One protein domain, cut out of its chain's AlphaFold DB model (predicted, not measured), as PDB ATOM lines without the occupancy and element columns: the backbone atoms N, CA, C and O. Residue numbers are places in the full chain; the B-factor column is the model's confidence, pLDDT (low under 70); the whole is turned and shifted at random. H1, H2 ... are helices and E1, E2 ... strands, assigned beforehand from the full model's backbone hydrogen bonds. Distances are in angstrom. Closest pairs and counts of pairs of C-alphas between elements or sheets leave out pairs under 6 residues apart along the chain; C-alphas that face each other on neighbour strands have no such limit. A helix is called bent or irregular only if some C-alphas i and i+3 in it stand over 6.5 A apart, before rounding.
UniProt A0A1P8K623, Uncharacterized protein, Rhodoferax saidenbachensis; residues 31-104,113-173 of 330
ATOM      1  N   ARG A  31      87.094 104.058  65.196       85.44
ATOM      2  CA  ARG A  31      85.760 103.447  65.208       85.44
ATOM      3  C   ARG A  31      84.799 104.295  66.030       85.44
ATOM      4  O   ARG A  31      85.031 104.553  67.209       85.44
ATOM      5  N   THR A  32      83.683 104.645  65.406       90.38
ATOM      6  CA  THR A  32      82.542 105.294  66.047       90.38
ATOM      7  C   THR A  32      81.310 104.416  65.889       90.38
ATOM      8  O   THR A  32      81.155 103.698  64.897       90.38
ATOM      9  N   ARG A  33      80.436 104.425  66.893       89.75
ATOM     10  CA  ARG A  33      79.147 103.734  66.859       89.75
ATOM     11  C   ARG A  33      78.080 104.613  67.481       89.75
ATOM     12  O   ARG A  33      78.333 105.316  68.453       89.75
ATOM     13  N   VAL A  34      76.879 104.540  66.924       90.50
ATOM     14  CA  VAL A  34      75.672 105.079  67.548       90.50
ATOM     15  C   VAL A  34      74.773 103.893  67.837       90.50
ATOM     16  O   VAL A  34      74.402 103.171  66.914       90.50
ATOM     17  N   VAL A  35      74.471 103.670  69.111       91.00
ATOM     18  CA  VAL A  35      73.631 102.563  69.571       91.00
ATOM     19  C   VAL A  35      72.386 103.109  70.254       91.00
ATOM     20  O   VAL A  35      72.427 104.141  70.926       91.00
ATOM     21  N   GLU A  36      71.266 102.424  70.064       88.06
ATOM     22  CA  GLU A  36      70.050 102.683  70.826       88.06
ATOM     23  C   GLU A  36      70.192 102.056  72.212       88.06
ATOM     24  O   GLU A  36      70.560 100.890  72.348       88.06
ATOM     25  N   ILE A  37      69.928 102.854  73.243       88.38
ATOM     26  CA  ILE A  37      69.908 102.420  74.640       88.38
ATOM     27  C   ILE A  37      68.490 102.592  75.190       88.38
ATOM     28  O   ILE A  37      67.733 103.424  74.675       88.38
ATOM     29  N   PRO A  38      68.101 101.855  76.244       80.88
ATOM     30  CA  PRO A  38      66.834 102.099  76.921       80.88
ATOM     31  C   PRO A  38      66.729 103.573  77.324       80.88
ATOM     32  O   PRO A  38      67.536 104.074  78.099       80.88
ATOM     33  N   GLY A  39      65.759 104.286  76.752       79.56
ATOM     34  CA  GLY A  39      65.564 105.710  77.021       79.56
ATOM     35  C   GLY A  39      66.325 106.683  76.111       79.56
ATOM     36  O   GLY A  39      66.133 107.886  76.281       79.56
ATOM     37  N   GLY A  40      67.100 106.243  75.109       87.62
ATOM     38  CA  GLY A  40      67.656 107.162  74.107       87.62
ATOM     39  C   GLY A  40      68.776 106.612  73.221       87.62
ATOM     40  O   GLY A  40      68.691 105.502  72.707       87.62
ATOM     41  N   LEU A  41      69.793 107.438  72.957       90.12
ATOM     42  CA  LEU A  41      70.893 107.119  72.037       90.12
ATOM     43  C   LEU A  41      72.233 107.297  72.735       90.12
ATOM     44  O   LEU A  41      72.419 108.259  73.475       90.12
ATOM     45  N   ARG A  42      73.189 106.429  72.425       92.25
ATOM     46  CA  ARG A  42      74.574 106.546  72.870       92.25
ATOM     47  C   ARG A  42      75.499 106.632  71.670       92.25
ATOM     48  O   ARG A  42      75.482 105.761  70.804       92.25
ATOM     49  N   PHE A  43      76.323 107.668  71.642       93.38
ATOM     50  CA  PHE A  43      77.499 107.741  70.793       93.38
ATOM     51  C   PHE A  43      78.690 107.149  71.539       93.38
ATOM     52  O   PHE A  43      78.968 107.527  72.675       93.38
ATOM     53  N   GLU A  44      79.407 106.243  70.893       91.88
ATOM     54  CA  GLU A  44      80.596 105.602  71.433       91.88
ATOM     55  C   GLU A  44      81.761 105.776  70.461       91.88
ATOM     56  O   GLU A  44      81.657 105.470  69.271       91.88
ATOM     57  N   ALA A  45      82.879 106.261  70.988       91.06
ATOM     58  CA  ALA A  45      84.154 106.322  70.299       91.06
ATOM     59  C   ALA A  45      85.260 105.829  71.233       91.06
ATOM     60  O   ALA A  45      85.074 105.664  72.442       91.06
ATOM     61  N   TRP A  46      86.443 105.588  70.678       84.81
ATOM     62  CA  TRP A  46      87.572 105.191  71.500       84.81
ATOM     63  C   TRP A  46      87.957 106.319  72.469       84.81
ATOM     64  O   TRP A  46      88.380 107.399  72.061       84.81
ATOM     65  N   GLY A  47      87.793 106.059  73.766       83.25
ATOM     66  CA  GLY A  47      88.167 106.986  74.830       83.25
ATOM     67  C   GLY A  47      87.095 107.990  75.252       83.25
ATOM     68  O   GLY A  47      87.357 108.727  76.197       83.25
ATOM     69  N   PHE A  48      85.911 108.024  74.629       91.88
ATOM     70  CA  PHE A  48      84.774 108.788  75.152       91.88
ATOM     71  C   PHE A  48      83.422 108.262  74.653       91.88
ATOM     72  O   PHE A  48      83.314 107.662  73.584       91.88
ATOM     73  N   SER A  49      82.366 108.519  75.419       92.12
ATOM     74  CA  SER A  49      80.989 108.248  75.025       92.12
ATOM     75  C   SER A  49      80.046 109.351  75.493       92.12
ATOM     76  O   SER A  49      80.308 110.040  76.479       92.12
ATOM     77  N   VAL A  50      78.961 109.544  74.748       92.31
ATOM     78  CA  VAL A  50      77.906 110.511  75.064       92.31
ATOM     79  C   VAL A  50      76.567 109.803  74.975       92.31
ATOM     80  O   VAL A  50      76.206 109.288  73.919       92.31
ATOM     81  N   GLU A  51      75.824 109.787  76.070       92.38
ATOM     82  CA  GLU A  51      74.503 109.182  76.176       92.38
ATOM     83  C   GLU A  51      73.434 110.258  76.320       92.38
ATOM     84  O   GLU A  51      73.551 111.182  77.121       92.38
ATOM     85  N   MET A  52      72.364 110.100  75.558       90.12
ATOM     86  CA  MET A  52      71.148 110.893  75.625       90.12
ATOM     87  C   MET A  52      70.083 110.090  76.372       90.12
ATOM     88  O   MET A  52      69.675 109.033  75.894       90.12
ATOM     89  N   HIS A  53      69.585 110.622  77.489       88.94
ATOM     90  CA  HIS A  53      68.523 110.028  78.304       88.94
ATOM     91  C   HIS A  53      67.240 110.857  78.164       88.94
ATOM     92  O   HIS A  53      67.020 111.828  78.886       88.94
ATOM     93  N   ARG A  54      66.371 110.480  77.217       86.31
ATOM     94  CA  ARG A  54      65.173 111.249  76.825       86.31
ATOM     95  C   ARG A  54      64.154 111.404  77.946       86.31
ATOM     96  O   ARG A  54      63.595 112.484  78.094       86.31
ATOM     97  N   ALA A  55      63.901 110.334  78.699       83.38
ATOM     98  CA  ALA A  55      62.899 110.333  79.765       83.38
ATOM     99  C   ALA A  55      63.330 111.203  80.954       83.38
ATOM    100  O   ALA A  55      62.517 111.945  81.491       83.38
ATOM    101  N   ALA A  56      64.614 111.137  81.318       83.12
ATOM    102  CA  ALA A  56      65.184 111.933  82.402       83.12
ATOM    103  C   ALA A  56      65.551 113.364  81.975       83.12
ATOM    104  O   ALA A  56      65.860 114.178  82.832       83.12
ATOM    105  N   GLN A  57      65.539 113.669  80.670       86.62
ATOM    106  CA  GLN A  57      65.996 114.950  80.113       86.62
ATOM    107  C   GLN A  57      67.460 115.272  80.474       86.62
ATOM    108  O   GLN A  57      67.821 116.426  80.699       86.62
ATOM    109  N   LEU A  58      68.314 114.243  80.505       89.31
ATOM    110  CA  LEU A  58      69.728 114.347  80.880       89.31
ATOM    111  C   LEU A  58      70.640 113.846  79.760       89.31
ATOM    112  O   LEU A  58      70.266 113.010  78.933       89.31
ATOM    113  N   ILE A  59      71.876 114.327  79.780       90.44
ATOM    114  CA  ILE A  59      72.967 113.865  78.934       90.44
ATOM    115  C   ILE A  59      74.101 113.426  79.834       90.44
ATOM    116  O   ILE A  59      74.523 114.159  80.723       90.44
ATOM    117  N   LYS A  60      74.628 112.239  79.568       91.31
ATOM    118  CA  LYS A  60      75.777 111.699  80.277       91.31
ATOM    119  C   LYS A  60      76.973 111.671  79.341       91.31
ATOM    120  O   LYS A  60      76.905 111.084  78.267       91.31
ATOM    121  N   VAL A  61      78.071 112.298  79.738       91.81
ATOM    122  CA  VAL A  61      79.326 112.294  78.988       91.81
ATOM    123  C   VAL A  61      80.384 111.566  79.799       91.81
ATOM    124  O   VAL A  61      80.671 111.938  80.932       91.81
ATOM    125  N   GLN A  62      80.987 110.546  79.204       91.50
ATOM    126  CA  GLN A  62      82.136 109.839  79.757       91.50
ATOM    127  C   GLN A  62      83.342 110.075  78.855       91.50
ATOM    128  O   GLN A  62      83.238 109.950  77.638       91.50
ATOM    129  N   SER A  63      84.495 110.400  79.425       91.25
ATOM    130  CA  SER A  63      85.743 110.571  78.679       91.25
ATOM    131  C   SER A  63      86.915 110.064  79.499       91.25
ATOM    132  O   SER A  63      87.016 110.375  80.678       91.25
ATOM    133  N   ASN A  64      87.833 109.329  78.880       87.25
ATOM    134  CA  ASN A  64      89.071 108.878  79.517       87.25
ATOM    135  C   ASN A  64      90.086 110.021  79.663       87.25
ATOM    136  O   ASN A  64      90.946 109.965  80.534       87.25
ATOM    137  N   ASN A  65      89.991 111.040  78.803       85.31
ATOM    138  CA  ASN A  65      90.887 112.194  78.755       85.31
ATOM    139  C   ASN A  65      90.066 113.468  78.521       85.31
ATOM    140  O   ASN A  65      90.089 114.045  77.434       85.31
ATOM    141  N   GLY A  66      89.294 113.886  79.520       86.69
ATOM    142  CA  GLY A  66      88.570 115.153  79.493       86.69
ATOM    143  C   GLY A  66      89.238 116.231  80.347       86.69
ATOM    144  O   GLY A  66      90.096 115.957  81.187       86.69
ATOM    145  N   GLN A  67      88.793 117.463  80.140       89.25
ATOM    146  CA  GLN A  67      89.021 118.600  81.018       89.25
ATOM    147  C   GLN A  67      87.662 119.213  81.358       89.25
ATOM    148  O   GLN A  67      86.998 119.746  80.472       89.25
ATOM    149  N   VAL A  68      87.243 119.147  82.618       88.19
ATOM    150  CA  VAL A  68      86.057 119.859  83.113       88.19
ATOM    151  C   VAL A  68      86.503 121.145  83.788       88.19
ATOM    152  O   VAL A  68      87.425 121.147  84.599       88.19
ATOM    153  N   THR A  69      85.834 122.242  83.464       87.06
ATOM    154  CA  THR A  69      85.927 123.511  84.181       87.06
ATOM    155  C   THR A  69      84.573 123.801  84.817       87.06
ATOM    156  O   THR A  69      83.576 123.888  84.102       87.06
ATOM    157  N   ARG A  70      84.537 123.930  86.146       85.44
ATOM    158  CA  ARG A  70      83.350 124.328  86.912       85.44
ATOM    159  C   ARG A  70      83.539 125.745  87.424       85.44
ATOM    160  O   ARG A  70      84.439 125.988  88.226       85.44
ATOM    161  N   THR A  71      82.688 126.658  86.981       83.00
ATOM    162  CA  THR A  71      82.708 128.052  87.432       83.00
ATOM    163  C   THR A  71      81.539 128.282  88.390       83.00
ATOM    164  O   THR A  71      80.394 128.125  87.965       83.00
ATOM    165  N   PRO A  72      81.778 128.628  89.667       77.88
ATOM    166  CA  PRO A  72      80.705 128.894  90.623       77.88
ATOM    167  C   PRO A  72      79.867 130.109  90.224       77.88
ATOM    168  O   PRO A  72      80.409 131.139  89.819       77.88
ATOM    169  N   ARG A  73      78.550 130.026  90.435       69.69
ATOM    170  CA  ARG A  73      77.583 131.101  90.150       69.69
ATOM    171  C   ARG A  73      77.882 132.406  90.909       69.69
ATOM    172  O   ARG A  73      77.533 133.478  90.436       69.69
ATOM    173  N   GLY A  74      78.553 132.321  92.062       67.44
ATOM    174  CA  GLY A  74      78.918 133.463  92.915       67.44
ATOM    175  C   GLY A  74      80.236 134.172  92.573       67.44
ATOM    176  O   GLY A  74      80.678 134.994  93.368       67.44
ATOM    177  N   GLY A  75      80.883 133.859  91.442       68.06
ATOM    178  CA  GLY A  75      82.121 134.537  91.027       68.06
ATOM    179  C   GLY A  75      83.390 134.061  91.749       68.06
ATOM    180  O   GLY A  75      84.240 134.872  92.108       68.06
ATOM    181  N   GLY A  76      83.517 132.750  91.969       71.38
ATOM    182  CA  GLY A  76      84.720 132.126  92.535       71.38
ATOM    183  C   GLY A  76      85.729 131.664  91.479       71.38
ATOM    184  O   GLY A  76      85.435 131.658  90.281       71.38
ATOM    185  N   GLU A  77      86.914 131.234  91.924       78.56
ATOM    186  CA  GLU A  77      87.914 130.651  91.026       78.56
ATOM    187  C   GLU A  77      87.374 129.387  90.329       78.56
ATOM    188  O   GLU A  77      86.736 128.544  90.969       78.56
ATOM    189  N   PRO A  78      87.621 129.232  89.015       81.31
ATOM    190  CA  PRO A  78      87.171 128.068  88.273       81.31
ATOM    191  C   PRO A  78      87.927 126.817  88.724       81.31
ATOM    192  O   PRO A  78      89.157 126.758  88.675       81.31
ATOM    193  N   GLN A  79      87.190 125.776  89.098       84.12
ATOM    194  CA  GLN A  79      87.781 124.477  89.398       84.12
ATOM    195  C   GLN A  79      88.019 123.713  88.100       84.12
ATOM    196  O   GLN A  79      87.091 123.490  87.319       84.12
ATOM    197  N   VAL A  80      89.264 123.295  87.873       87.81
ATOM    198  CA  VAL A  80      89.659 122.540  86.681       87.81
ATOM    199  C   VAL A  80      90.016 121.114  87.076       87.81
ATOM    200  O   VAL A  80      90.944 120.890  87.849       87.81
ATOM    201  N   GLN A  81      89.306 120.146  86.504       86.81
ATOM    202  CA  GLN A  81      89.585 118.723  86.659       86.81
ATOM    203  C   GLN A  81      90.024 118.137  85.318       86.81
ATOM    204  O   GLN A  81      89.369 118.356  84.303       86.81
ATOM    205  N   ASN A  82      91.119 117.377  85.318       88.62
ATOM    206  CA  ASN A  82      91.651 116.702  84.135       88.62
ATOM    207  C   ASN A  82      91.661 115.183  84.342       88.62
ATOM    208  O   ASN A  82      91.855 114.720  85.466       88.62
ATOM    209  N   GLY A  83      91.538 114.424  83.253       85.75
ATOM    210  CA  GLY A  83      91.689 112.966  83.243       85.75
ATOM    211  C   GLY A  83      90.383 112.223  82.940       85.75
ATOM    212  O   GLY A  83      89.547 112.753  82.201       85.75
ATOM    213  N   PRO A  84      90.209 110.997  83.465       87.69
ATOM    214  CA  PRO A  84      88.970 110.245  83.328       87.69
ATOM    215  C   PRO A  84      87.820 110.945  84.052       87.69
ATOM    216  O   PRO A  84      87.926 111.276  85.232       87.69
ATOM    217  N   LEU A  85      86.728 111.185  83.335       88.44
ATOM    218  CA  LEU A  85      85.605 112.000  83.780       88.44
ATOM    219  C   LEU A  85      84.284 111.357  83.372       88.44
ATOM    220  O   LEU A  85      84.129 110.871  82.250       88.44
ATOM    221  N   GLU A  86      83.320 111.432  84.280       89.31
ATOM    222  CA  GLU A  86      81.916 111.115  84.049       89.31
ATOM    223  C   GLU A  86      81.086 112.315  84.504       89.31
ATOM    224  O   GLU A  86      81.156 112.724  85.662       89.31
ATOM    225  N   LEU A  87      80.340 112.908  83.575       87.12
ATOM    226  CA  LEU A  87      79.562 114.118  83.799       87.12
ATOM    227  C   LEU A  87      78.115 113.889  83.378       87.12
ATOM    228  O   LEU A  87      77.868 113.323  82.316       87.12
ATOM    229  N   THR A  88      77.168 114.350  84.190       88.44
ATOM    230  CA  THR A  88      75.740 114.333  83.852       88.44
ATOM    231  C   THR A  88      75.240 115.767  83.813       88.44
ATOM    232  O   THR A  88      75.342 116.476  84.808       88.44
ATOM    233  N   LEU A  89      74.730 116.186  82.661       86.75
ATOM    234  CA  LEU A  89      74.257 117.538  82.392       86.75
ATOM    235  C   LEU A  89      72.765 117.502  82.044       86.75
ATOM    236  O   LEU A  89      72.331 116.566  81.365       86.75
ATOM    237  N   PRO A  90      71.970 118.500  82.456       86.44
ATOM    238  CA  PRO A  90      70.612 118.647  81.950       86.44
ATOM    239  C   PRO A  90      70.628 118.942  80.448       86.44
ATOM    240  O   PRO A  90      71.557 119.559  79.925       86.44
ATOM    241  N   ALA A  91      69.599 118.469  79.748       85.38
ATOM    242  CA  ALA A  91      69.453 118.699  78.316       85.38
ATOM    243  C   ALA A  91      69.165 120.174  78.007       85.38
ATOM    244  O   ALA A  91      69.720 120.708  77.053       85.38
ATOM    245  N   ALA A  92      68.329 120.828  78.818       81.75
ATOM    246  CA  ALA A  92      67.992 122.238  78.649       81.75
ATOM    247  C   ALA A  92      69.227 123.137  78.839       81.75
ATOM    248  O   ALA A  92      69.987 122.965  79.791       81.75
ATOM    249  N   GLY A  93      69.417 124.089  77.927       78.38
ATOM    250  CA  GLY A  93      70.523 125.044  77.880       78.38
ATOM    251  C   GLY A  93      71.868 124.451  77.445       78.38
ATOM    252  O   GLY A  93      72.892 125.131  77.519       78.38
ATOM    253  N   LEU A  94      71.905 123.191  77.001       85.81
ATOM    254  CA  LEU A  94      73.146 122.524  76.629       85.81
ATOM    255  C   LEU A  94      73.664 122.981  75.257       85.81
ATOM    256  O   LEU A  94      72.970 122.907  74.244       85.81
ATOM    257  N   GLN A  95      74.947 123.336  75.194       85.62
ATOM    258  CA  GLN A  95      75.630 123.699  73.953       85.62
ATOM    259  C   GLN A  95      76.762 122.719  73.641       85.62
ATOM    260  O   GLN A  95      77.649 122.478  74.459       85.62
ATOM    261  N   ILE A  96      76.758 122.173  72.424       87.19
ATOM    262  CA  ILE A  96      77.827 121.300  71.922       87.19
ATOM    263  C   ILE A  96      78.526 121.982  70.757       87.19
ATOM    264  O   ILE A  96      77.887 122.314  69.758       87.19
ATOM    265  N   GLU A  97      79.844 122.101  70.843       87.94
ATOM    266  CA  GLU A  97      80.702 122.655  69.803       87.94
ATOM    267  C   GLU A  97      81.834 121.681  69.460       87.94
ATOM    268  O   GLU A  97      82.395 121.015  70.329       87.94
ATOM    269  N   VAL A  98      82.186 121.591  68.177       86.94
ATOM    270  CA  VAL A  98      83.310 120.776  67.700       86.94
ATOM    271  C   VAL A  98      84.240 121.682  66.907       86.94
ATOM    272  O   VAL A  98      83.938 122.036  65.768       86.94
ATOM    273  N   VAL A  99      85.372 122.046  67.509       84.25
ATOM    274  CA  VAL A  99      86.334 123.005  66.951       84.25
ATOM    275  C   VAL A  99      87.530 122.257  66.372       84.25
ATOM    276  O   VAL A  99      88.197 121.495  67.076       84.25
ATOM    277  N   ARG A 100      87.825 122.464  65.086       81.00
ATOM    278  CA  ARG A 100      89.015 121.893  64.432       81.00
ATOM    279  C   ARG A 100      90.252 122.691  64.839       81.00
ATOM    280  O   ARG A 100      90.215 123.918  64.839       81.00
ATOM    281  N   LYS A 101      91.346 122.013  65.199       71.06
ATOM    282  CA  LYS A 101      92.612 122.690  65.513       71.06
ATOM    283  C   LYS A 101      93.438 122.861  64.244       71.06
ATOM    284  O   LYS A 101      93.820 121.875  63.613       71.06
ATOM    285  N   SER A 102      93.766 124.105  63.924       68.94
ATOM    286  CA  SER A 102      94.703 124.464  62.863       68.94
ATOM    287  C   SER A 102      95.935 125.142  63.464       68.94
ATOM    288  O   SER A 102      95.800 125.970  64.366       68.94
ATOM    289  N   VAL A 103      97.130 124.795  62.988       63.88
ATOM    290  CA  VAL A 103      98.386 125.439  63.400       63.88
ATOM    291  C   VAL A 103      98.840 126.347  62.269       63.88
ATOM    292  O   VAL A 103      99.034 125.895  61.142       63.88
ATOM    293  N   LYS A 104      99.011 127.636  62.568       51.00
ATOM    294  CA  LYS A 104      99.636 128.573  61.637       51.00
ATOM    295  C   LYS A 104     101.150 128.416  61.770       51.00
ATOM    296  O   LYS A 104     101.705 128.721  62.821       51.00
ATOM    297  N   SER A 113      95.835 122.019  58.954       67.75
ATOM    298  CA  SER A 113      94.970 121.185  59.800       67.75
ATOM    299  C   SER A 113      95.814 120.174  60.573       67.75
ATOM    300  O   SER A 113      96.600 119.426  59.996       67.75
ATOM    301  N   THR A 114      95.627 120.113  61.891       69.94
ATOM    302  CA  THR A 114      96.344 119.155  62.752       69.94
ATOM    303  C   THR A 114      95.765 117.738  62.700       69.94
ATOM    304  O   THR A 114      96.255 116.858  63.409       69.94
ATOM    305  N   GLY A 115      94.694 117.509  61.929       76.62
ATOM    306  CA  GLY A 115      93.962 116.235  61.873       76.62
ATOM    307  C   GLY A 115      93.173 115.900  63.149       76.62
ATOM    308  O   GLY A 115      92.625 114.804  63.271       76.62
ATOM    309  N   HIS A 116      93.109 116.836  64.102       82.88
ATOM    310  CA  HIS A 116      92.424 116.674  65.380       82.88
ATOM    311  C   HIS A 116      91.455 117.834  65.651       82.88
ATOM    312  O   HIS A 116      91.685 118.987  65.276       82.88
ATOM    313  N   CYS A 117      90.384 117.544  66.381       84.25
ATOM    314  CA  CYS A 117      89.424 118.513  66.883       84.25
ATOM    315  C   CYS A 117      89.325 118.470  68.415       84.25
ATOM    316  O   CYS A 117      89.896 117.618  69.100       84.25
ATOM    317  N   THR A 118      88.652 119.473  68.964       86.69
ATOM    318  CA  THR A 118      88.272 119.550  70.374       86.69
ATOM    319  C   THR A 118      86.758 119.600  70.445       86.69
ATOM    320  O   THR A 118      86.140 120.445  69.797       86.69
ATOM    321  N   ILE A 119      86.172 118.683  71.210       87.62
ATOM    322  CA  ILE A 119      84.738 118.689  71.496       87.62
ATOM    323  C   ILE A 119      84.539 119.463  72.793       87.62
ATOM    324  O   ILE A 119      85.150 119.123  73.804       87.62
ATOM    325  N   THR A 120      83.695 120.487  72.763       87.69
ATOM    326  CA  THR A 120      83.292 121.254  73.940       87.69
ATOM    327  C   THR A 120      81.812 121.005  74.196       87.69
ATOM    328  O   THR A 120      80.984 121.240  73.319       87.69
ATOM    329  N   VAL A 121      81.479 120.534  75.393       86.81
ATOM    330  CA  VAL A 121      80.108 120.404  75.888       86.81
ATOM    331  C   VAL A 121      79.955 121.383  77.040       86.81
ATOM    332  O   VAL A 121      80.658 121.281  78.044       86.81
ATOM    333  N   ARG A 122      79.076 122.363  76.880       86.12
ATOM    334  CA  ARG A 122      78.768 123.377  77.884       86.12
ATOM    335  C   ARG A 122      77.376 123.087  78.437       86.12
ATOM    336  O   ARG A 122      76.428 122.958  77.665       86.12
ATOM    337  N   GLY A 123      77.285 122.934  79.755       81.75
ATOM    338  CA  GLY A 123      76.012 122.862  80.466       81.75
ATOM    339  C   GLY A 123      75.278 124.208  80.448       81.75
ATOM    340  O   GLY A 123      75.876 125.213  80.055       81.75
ATOM    341  N   PRO A 124      74.006 124.243  80.871       74.38
ATOM    342  CA  PRO A 124      73.248 125.487  80.975       74.38
ATOM    343  C   PRO A 124      73.997 126.522  81.808       74.38
ATOM    344  O   PRO A 124      74.671 126.205  82.793       74.38
ATOM    345  N   ASP A 125      73.880 127.774  81.384       66.00
ATOM    346  CA  ASP A 125      74.534 128.870  82.071       66.00
ATOM    347  C   ASP A 125      73.815 129.158  83.394       66.00
ATOM    348  O   ASP A 125      72.617 129.435  83.415       66.00
ATOM    349  N   ALA A 126      74.552 129.141  84.508       57.41
ATOM    350  CA  ALA A 126      74.025 129.485  85.827       57.41
ATOM    351  C   ALA A 126      73.558 130.957  85.919       57.41
ATOM    352  O   ALA A 126      72.925 131.354  86.902       57.41
ATOM    353  N   SER A 127      73.878 131.778  84.910       51.28
ATOM    354  CA  SER A 127      73.388 133.150  84.752       51.28
ATOM    355  C   SER A 127      71.942 133.232  84.230       51.28
ATOM    356  O   SER A 127      71.283 134.248  84.455       51.28
ATOM    357  N   GLN A 128      71.425 132.171  83.595       55.97
ATOM    358  CA  GLN A 128      70.049 132.091  83.105       55.97
ATOM    359  C   GLN A 128      69.183 131.314  84.112       55.97
ATOM    360  O   GLN A 128      69.229 130.082  84.148       55.97
ATOM    361  N   PRO A 129      68.375 132.003  84.944       53.72
ATOM    362  CA  PRO A 129      67.578 131.365  85.998       53.72
ATOM    363  C   PRO A 129      66.517 130.401  85.448       53.72
ATOM    364  O   PRO A 129      66.031 129.536  86.177       53.72
ATOM    365  N   ASP A 130      66.185 130.527  84.162       55.56
ATOM    366  CA  ASP A 130      65.099 129.799  83.525       55.56
ATOM    367  C   ASP A 130      65.409 128.329  83.244       55.56
ATOM    368  O   ASP A 130      64.475 127.524  83.277       55.56
ATOM    369  N   HIS A 131      66.671 127.963  83.001       51.25
ATOM    370  CA  HIS A 131      67.018 126.623  82.514       51.25
ATOM    371  C   HIS A 131      67.319 125.613  83.627       51.25
ATOM    372  O   HIS A 131      67.086 124.424  83.426       51.25
ATOM    373  N   ALA A 132      67.787 126.065  84.798       53.69
ATOM    374  CA  ALA A 132      67.902 125.240  86.004       53.69
ATOM    375  C   ALA A 132      68.225 126.108  87.246       53.69
ATOM    376  O   ALA A 132      69.396 126.400  87.505       53.69
ATOM    377  N   PRO A 133      67.221 126.508  88.049       52.00
ATOM    378  CA  PRO A 133      67.422 127.411  89.189       52.00
ATOM    379  C   PRO A 133      68.336 126.838  90.289       52.00
ATOM    380  O   PRO A 133      68.942 127.609  91.035       52.00
ATOM    381  N   GLU A 134      68.482 125.509  90.349       53.28
ATOM    382  CA  GLU A 134      69.290 124.772  91.333       53.28
ATOM    383  C   GLU A 134      70.778 124.647  90.967       53.28
ATOM    384  O   GLU A 134      71.585 124.210  91.792       53.28
ATOM    385  N   LEU A 135      71.185 125.029  89.750       60.66
ATOM    386  CA  LEU A 135      72.589 124.919  89.365       60.66
ATOM    387  C   LEU A 135      73.432 125.982  90.066       60.66
ATOM    388  O   LEU A 135      73.267 127.193  89.907       60.66
ATOM    389  N   THR A 136      74.386 125.489  90.849       60.25
ATOM    390  CA  THR A 136      75.347 126.291  91.610       60.25
ATOM    391  C   THR A 136      76.596 126.642  90.796       60.25
ATOM    392  O   THR A 136      77.364 127.513  91.208       60.25
ATOM    393  N   HIS A 137      76.803 125.993  89.644       68.44
ATOM    394  CA  HIS A 137      78.000 126.127  88.813       68.44
ATOM    395  C   HIS A 137      77.659 126.021  87.318       68.44
ATOM    396  O   HIS A 137      76.806 125.221  86.940       68.44
ATOM    397  N   THR A 138      78.376 126.768  86.474       77.19
ATOM    398  CA  THR A 138      78.415 126.553  85.019       77.19
ATOM    399  C   THR A 138      79.516 125.538  84.708       77.19
ATOM    400  O   THR A 138      80.669 125.724  85.111       77.19
ATOM    401  N   GLU A 139      79.180 124.466  83.991       82.31
ATOM    402  CA  GLU A 139      80.112 123.380  83.674       82.31
ATOM    403  C   GLU A 139      80.502 123.384  82.189       82.31
ATOM    404  O   GLU A 139      79.651 123.391  81.299       82.31
ATOM    405  N   VAL A 140      81.807 123.352  81.910       86.06
ATOM    406  CA  VAL A 140      82.355 123.236  80.553       86.06
ATOM    407  C   VAL A 140      83.273 122.025  80.487       86.06
ATOM    408  O   VAL A 140      84.345 122.017  81.085       86.06
ATOM    409  N   LEU A 141      82.878 121.014  79.721       87.31
ATOM    410  CA  LEU A 141      83.680 119.834  79.424       87.31
ATOM    411  C   LEU A 141      84.362 119.994  78.065       87.31
ATOM    412  O   LEU A 141      83.708 120.217  77.051       87.31
ATOM    413  N   LYS A 142      85.681 119.828  78.032       89.06
ATOM    414  CA  LYS A 142      86.498 119.798  76.818       89.06
ATOM    415  C   LYS A 142      87.132 118.424  76.659       89.06
ATOM    416  O   LYS A 142      87.785 117.929  77.573       89.06
ATOM    417  N   ILE A 143      86.989 117.827  75.483       88.50
ATOM    418  CA  ILE A 143      87.663 116.586  75.092       88.50
ATOM    419  C   ILE A 143      88.684 116.951  74.006       88.50
ATOM    420  O   ILE A 143      88.298 117.195  72.856       88.50
ATOM    421  N   PRO A 144      89.975 117.092  74.355       84.88
ATOM    422  CA  PRO A 144      91.012 117.478  73.410       84.88
ATOM    423  C   PRO A 144      91.472 116.301  72.538       84.88
ATOM    424  O   PRO A 144      91.394 115.145  72.936       84.88
ATOM    425  N   ARG A 145      92.064 116.628  71.379       83.38
ATOM    426  CA  ARG A 145      92.760 115.679  70.483       83.38
ATOM    427  C   ARG A 145      91.873 114.532  69.975       83.38
ATOM    428  O   ARG A 145      92.337 113.407  69.827       83.38
ATOM    429  N   VAL A 146      90.615 114.820  69.663       85.00
ATOM    430  CA  VAL A 146      89.728 113.852  69.006       85.00
ATOM    431  C   VAL A 146      90.097 113.779  67.517       85.00
ATOM    432  O   VAL A 146      90.244 114.837  66.907       85.00
ATOM    433  N   PRO A 147      90.262 112.593  66.905       86.88
ATOM    434  CA  PRO A 147      90.520 112.490  65.468       86.88
ATOM    435  C   PRO A 147      89.422 113.167  64.639       86.88
ATOM    436  O   PRO A 147      88.239 113.067  64.970       86.88
ATOM    437  N   GLU A 148      89.778 113.837  63.543       84.75
ATOM    438  CA  GLU A 148      88.814 114.636  62.773       84.75
ATOM    439  C   GLU A 148      87.637 113.810  62.221       84.75
ATOM    440  O   GLU A 148      86.495 114.265  62.280       84.75
ATOM    441  N   SER A 149      87.870 112.571  61.774       85.31
ATOM    442  CA  SER A 149      86.807 111.662  61.309       85.31
ATOM    443  C   SER A 149      85.831 111.261  62.426       85.31
ATOM    444  O   SER A 149      84.616 111.188  62.212       85.31
ATOM    445  N   VAL A 150      86.346 111.070  63.645       87.00
ATOM    446  CA  VAL A 150      85.530 110.852  64.848       87.00
ATOM    447  C   VAL A 150      84.729 112.113  65.162       87.00
ATOM    448  O   VAL A 150      83.529 112.028  65.410       87.00
ATOM    449  N   GLY A 151      85.356 113.289  65.069       86.38
ATOM    450  CA  GLY A 151      84.698 114.583  65.234       86.38
ATOM    451  C   GLY A 151      83.564 114.826  64.234       86.38
ATOM    452  O   GLY A 151      82.509 115.315  64.625       86.38
ATOM    453  N   GLN A 152      83.740 114.449  62.966       87.00
ATOM    454  CA  GLN A 152      82.696 114.538  61.937       87.00
ATOM    455  C   GLN A 152      81.520 113.599  62.234       87.00
ATOM    456  O   GLN A 152      80.364 114.021  62.178       87.00
ATOM    457  N   SER A 153      81.804 112.351  62.620       87.81
ATOM    458  CA  SER A 153      80.770 111.392  63.041       87.81
ATOM    459  C   SER A 153      80.000 111.911  64.258       87.81
ATOM    460  O   SER A 153      78.772 111.850  64.314       87.81
ATOM    461  N   PHE A 154      80.724 112.479  65.225       90.75
ATOM    462  CA  PHE A 154      80.130 113.079  66.409       90.75
ATOM    463  C   PHE A 154      79.293 114.316  66.070       90.75
ATOM    464  O   PHE A 154      78.231 114.484  66.655       90.75
ATOM    465  N   GLN A 155      79.692 115.151  65.103       89.62
ATOM    466  CA  GLN A 155      78.870 116.288  64.671       89.62
ATOM    467  C   GLN A 155      77.492 115.852  64.155       89.62
ATOM    468  O   GLN A 155      76.498 116.507  64.467       89.62
ATOM    469  N   GLN A 156      77.401 114.735  63.426       88.81
ATOM    470  CA  GLN A 156      76.108 114.201  62.980       88.81
ATOM    471  C   GLN A 156      75.224 113.788  64.168       88.81
ATOM    472  O   GLN A 156      74.029 114.090  64.197       88.81
ATOM    473  N   PHE A 157      75.811 113.134  65.174       89.94
ATOM    474  CA  PHE A 157      75.120 112.794  66.419       89.94
ATOM    475  C   PHE A 157      74.710 114.048  67.210       89.94
ATOM    476  O   PHE A 157      73.561 114.156  67.637       89.94
ATOM    477  N   ALA A 158      75.609 115.025  67.339       89.69
ATOM    478  CA  ALA A 158      75.362 116.291  68.016       89.69
ATOM    479  C   ALA A 158      74.221 117.078  67.358       89.69
ATOM    480  O   ALA A 158      73.432 117.695  68.065       89.69
ATOM    481  N   GLY A 159      74.069 117.008  66.031       87.94
ATOM    482  CA  GLY A 159      72.915 117.577  65.329       87.94
ATOM    483  C   GLY A 159      71.582 116.987  65.804       87.94
ATOM    484  O   GLY A 159      70.653 117.731  66.104       87.94
ATOM    485  N   ARG A 160      71.498 115.658  65.963       88.75
ATOM    486  CA  ARG A 160      70.298 114.996  66.516       88.75
ATOM    487  C   ARG A 160      70.054 115.380  67.974       88.75
ATOM    488  O   ARG A 160      68.907 115.536  68.382       88.75
ATOM    489  N   LEU A 161      71.132 115.517  68.742       87.81
ATOM    490  CA  LEU A 161      71.073 115.907  70.142       87.81
ATOM    491  C   LEU A 161      70.557 117.345  70.301       87.81
ATOM    492  O   LEU A 161      69.678 117.560  71.124       87.81
ATOM    493  N   ARG A 162      71.005 118.290  69.462       89.62
ATOM    494  CA  ARG A 162      70.520 119.685  69.449       89.62
ATOM    495  C   ARG A 162      69.018 119.779  69.195       89.62
ATOM    496  O   ARG A 162      68.315 120.381  69.991       89.62
ATOM    497  N   VAL A 163      68.511 119.099  68.165       90.06
ATOM    498  CA  VAL A 163      67.064 119.086  67.867       90.06
ATOM    499  C   VAL A 163      66.253 118.532  69.045       90.06
ATOM    500  O   VAL A 163      65.160 119.006  69.351       90.06
ATOM    501  N   TRP A 164      66.772 117.507  69.724       89.50
ATOM    502  CA  TRP A 164      66.120 116.967  70.914       89.50
ATOM    503  C   TRP A 164      66.172 117.931  72.111       89.50
ATOM    504  O   TRP A 164      65.169 118.043  72.821       89.50
ATOM    505  N   VAL A 165      67.290 118.629  72.318       88.44
ATOM    506  CA  VAL A 165      67.431 119.679  73.340       88.44
ATOM    507  C   VAL A 165      66.414 120.792  73.099       88.44
ATOM    508  O   VAL A 165      65.605 121.044  73.985       88.44
ATOM    509  N   GLU A 166      66.348 121.343  71.886       88.69
ATOM    510  CA  GLU A 166      65.385 122.390  71.506       88.69
ATOM    511  C   GLU A 166      63.933 121.949  71.764       88.69
ATOM    512  O   GLU A 166      63.128 122.677  72.345       88.69
ATOM    513  N   LYS A 167      63.583 120.706  71.402       87.62
ATOM    514  CA  LYS A 167      62.245 120.153  71.671       87.62
ATOM    515  C   LYS A 167      61.959 120.004  73.168       87.62
ATOM    516  O   LYS A 167      60.809 120.129  73.594       87.62
ATOM    517  N   THR A 168      62.980 119.681  73.955       85.44
ATOM    518  CA  THR A 168      62.868 119.543  75.410       85.44
ATOM    519  C   THR A 168      62.674 120.909  76.062       85.44
ATOM    520  O   THR A 168      61.771 121.051  76.879       85.44
ATOM    521  N   GLU A 169      63.433 121.921  75.639       86.06
ATOM    522  CA  GLU A 169      63.284 123.311  76.084       86.06
ATOM    523  C   GLU A 169      61.890 123.851  75.779       86.06
ATOM    524  O   GLU A 169      61.193 124.292  76.687       86.06
ATOM    525  N   HIS A 170      61.420 123.702  74.538       86.38
ATOM    526  CA  HIS A 170      60.081 124.152  74.164       86.38
ATOM    527  C   HIS A 170      58.982 123.447  74.978       86.38
ATOM    528  O   HIS A 170      57.949 124.044  75.299       86.38
ATOM    529  N   ARG A 171      59.158 122.160  75.316       85.69
ATOM    530  CA  ARG A 171      58.215 121.455  76.196       85.69
ATOM    531  C   ARG A 171      58.239 122.054  77.606       85.69
ATOM    532  O   ARG A 171      57.174 122.360  78.126       85.69
ATOM    533  N   LEU A 172      59.421 122.261  78.184       84.00
ATOM    534  CA  LEU A 172      59.575 122.829  79.526       84.00
ATOM    535  C   LEU A 172      59.015 124.256  79.625       84.00
ATOM    536  O   LEU A 172      58.333 124.579  80.594       84.00
ATOM    537  N   GLU A 173      59.241 125.098  78.616       84.81
ATOM    538  CA  GLU A 173      58.674 126.450  78.568       84.81
ATOM    539  C   GLU A 173      57.148 126.442  78.533       84.81
ATOM    540  O   GLU A 173      56.499 127.253  79.197       84.81
TER     541      GLU A 173
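What this domain is: This is residues 31 to 104 and 113 to 173 of the 330 residues of an uncharacterized protein of Rhodoferax saidenbachensis (UniProt A0A1P8K623). A twisted sheet of eight strands curls round one long helix, H1, with E1 to E3 as one wing and E6 to E8 as the other. The sharply bent E4 joins the wings, pairing first with E3 and then with E8, and the likewise bent E5 is an edge strand that pairs with E4. The printed part has 135 residues, in the order E1 to E8, then H1; the sheet is branched, its neighbour pairs antiparallel, and the class is mixed. It is compact, with a radius of gyration of the C-alphas of 14.9 A and spans of 39 by 37 by 26 A.

Where its parts are: E1, residues 32 to 37, begins at C-alpha (82.542, 105.294, 66.047). E2 is 40 to 45, E3 48 to 53, E4 58 to 72, E5 79 to 90, E6 95 to 103, 25.1 A, E7 113 to 122, 24.4 A, and E8 137 to 147, 29.8 A. H1, 148 to 173, 36.0 A, ends at C-alpha (58.674, 126.450, 78.568).

How they stand to each other: E1 to E5 form a meander, each strand the antiparallel neighbour of the one before: N 35 and O 42 are 2.9 A apart, N 43 and O 50 2.8 A, N 51 and O 60 2.8 A, N 61 and O 87 2.8 A. E4 bends by 127 degrees at residue 64 and E5 by 122 degrees at residue 83. E3 and E8 lie on one side of E4, E5 on the other side. Within hydrogen-bond range are N 69 and O 140 of the neighbours E4 and E8, at 2.8 A, N 121 and O 141 of the neighbours E7 and E8, at 2.8 A, and N 97 and O 120 of the neighbours E6 and E7, at 2.9 A. H1 is on the sheet; its closest C-alphas to E7 are Glu 148 and His 116, 4.9 A, and to E1 Val 150 and Thr 32, 6.4 A. Every O i to N i+4 pair of H1 is within hydrogen-bond range.

The domain as a whole: The farthest C-alphas, of Ala 55 and Lys 104, are 44.8 A apart. Residues 105 to 112 are cut out, with 8.9 A between C-alphas 104 and 113. The link E7 to E8 is long. Low confidence, under 70, falls on residues 73 to 75, 102 to 104, 113 to 114 and 125 to 137.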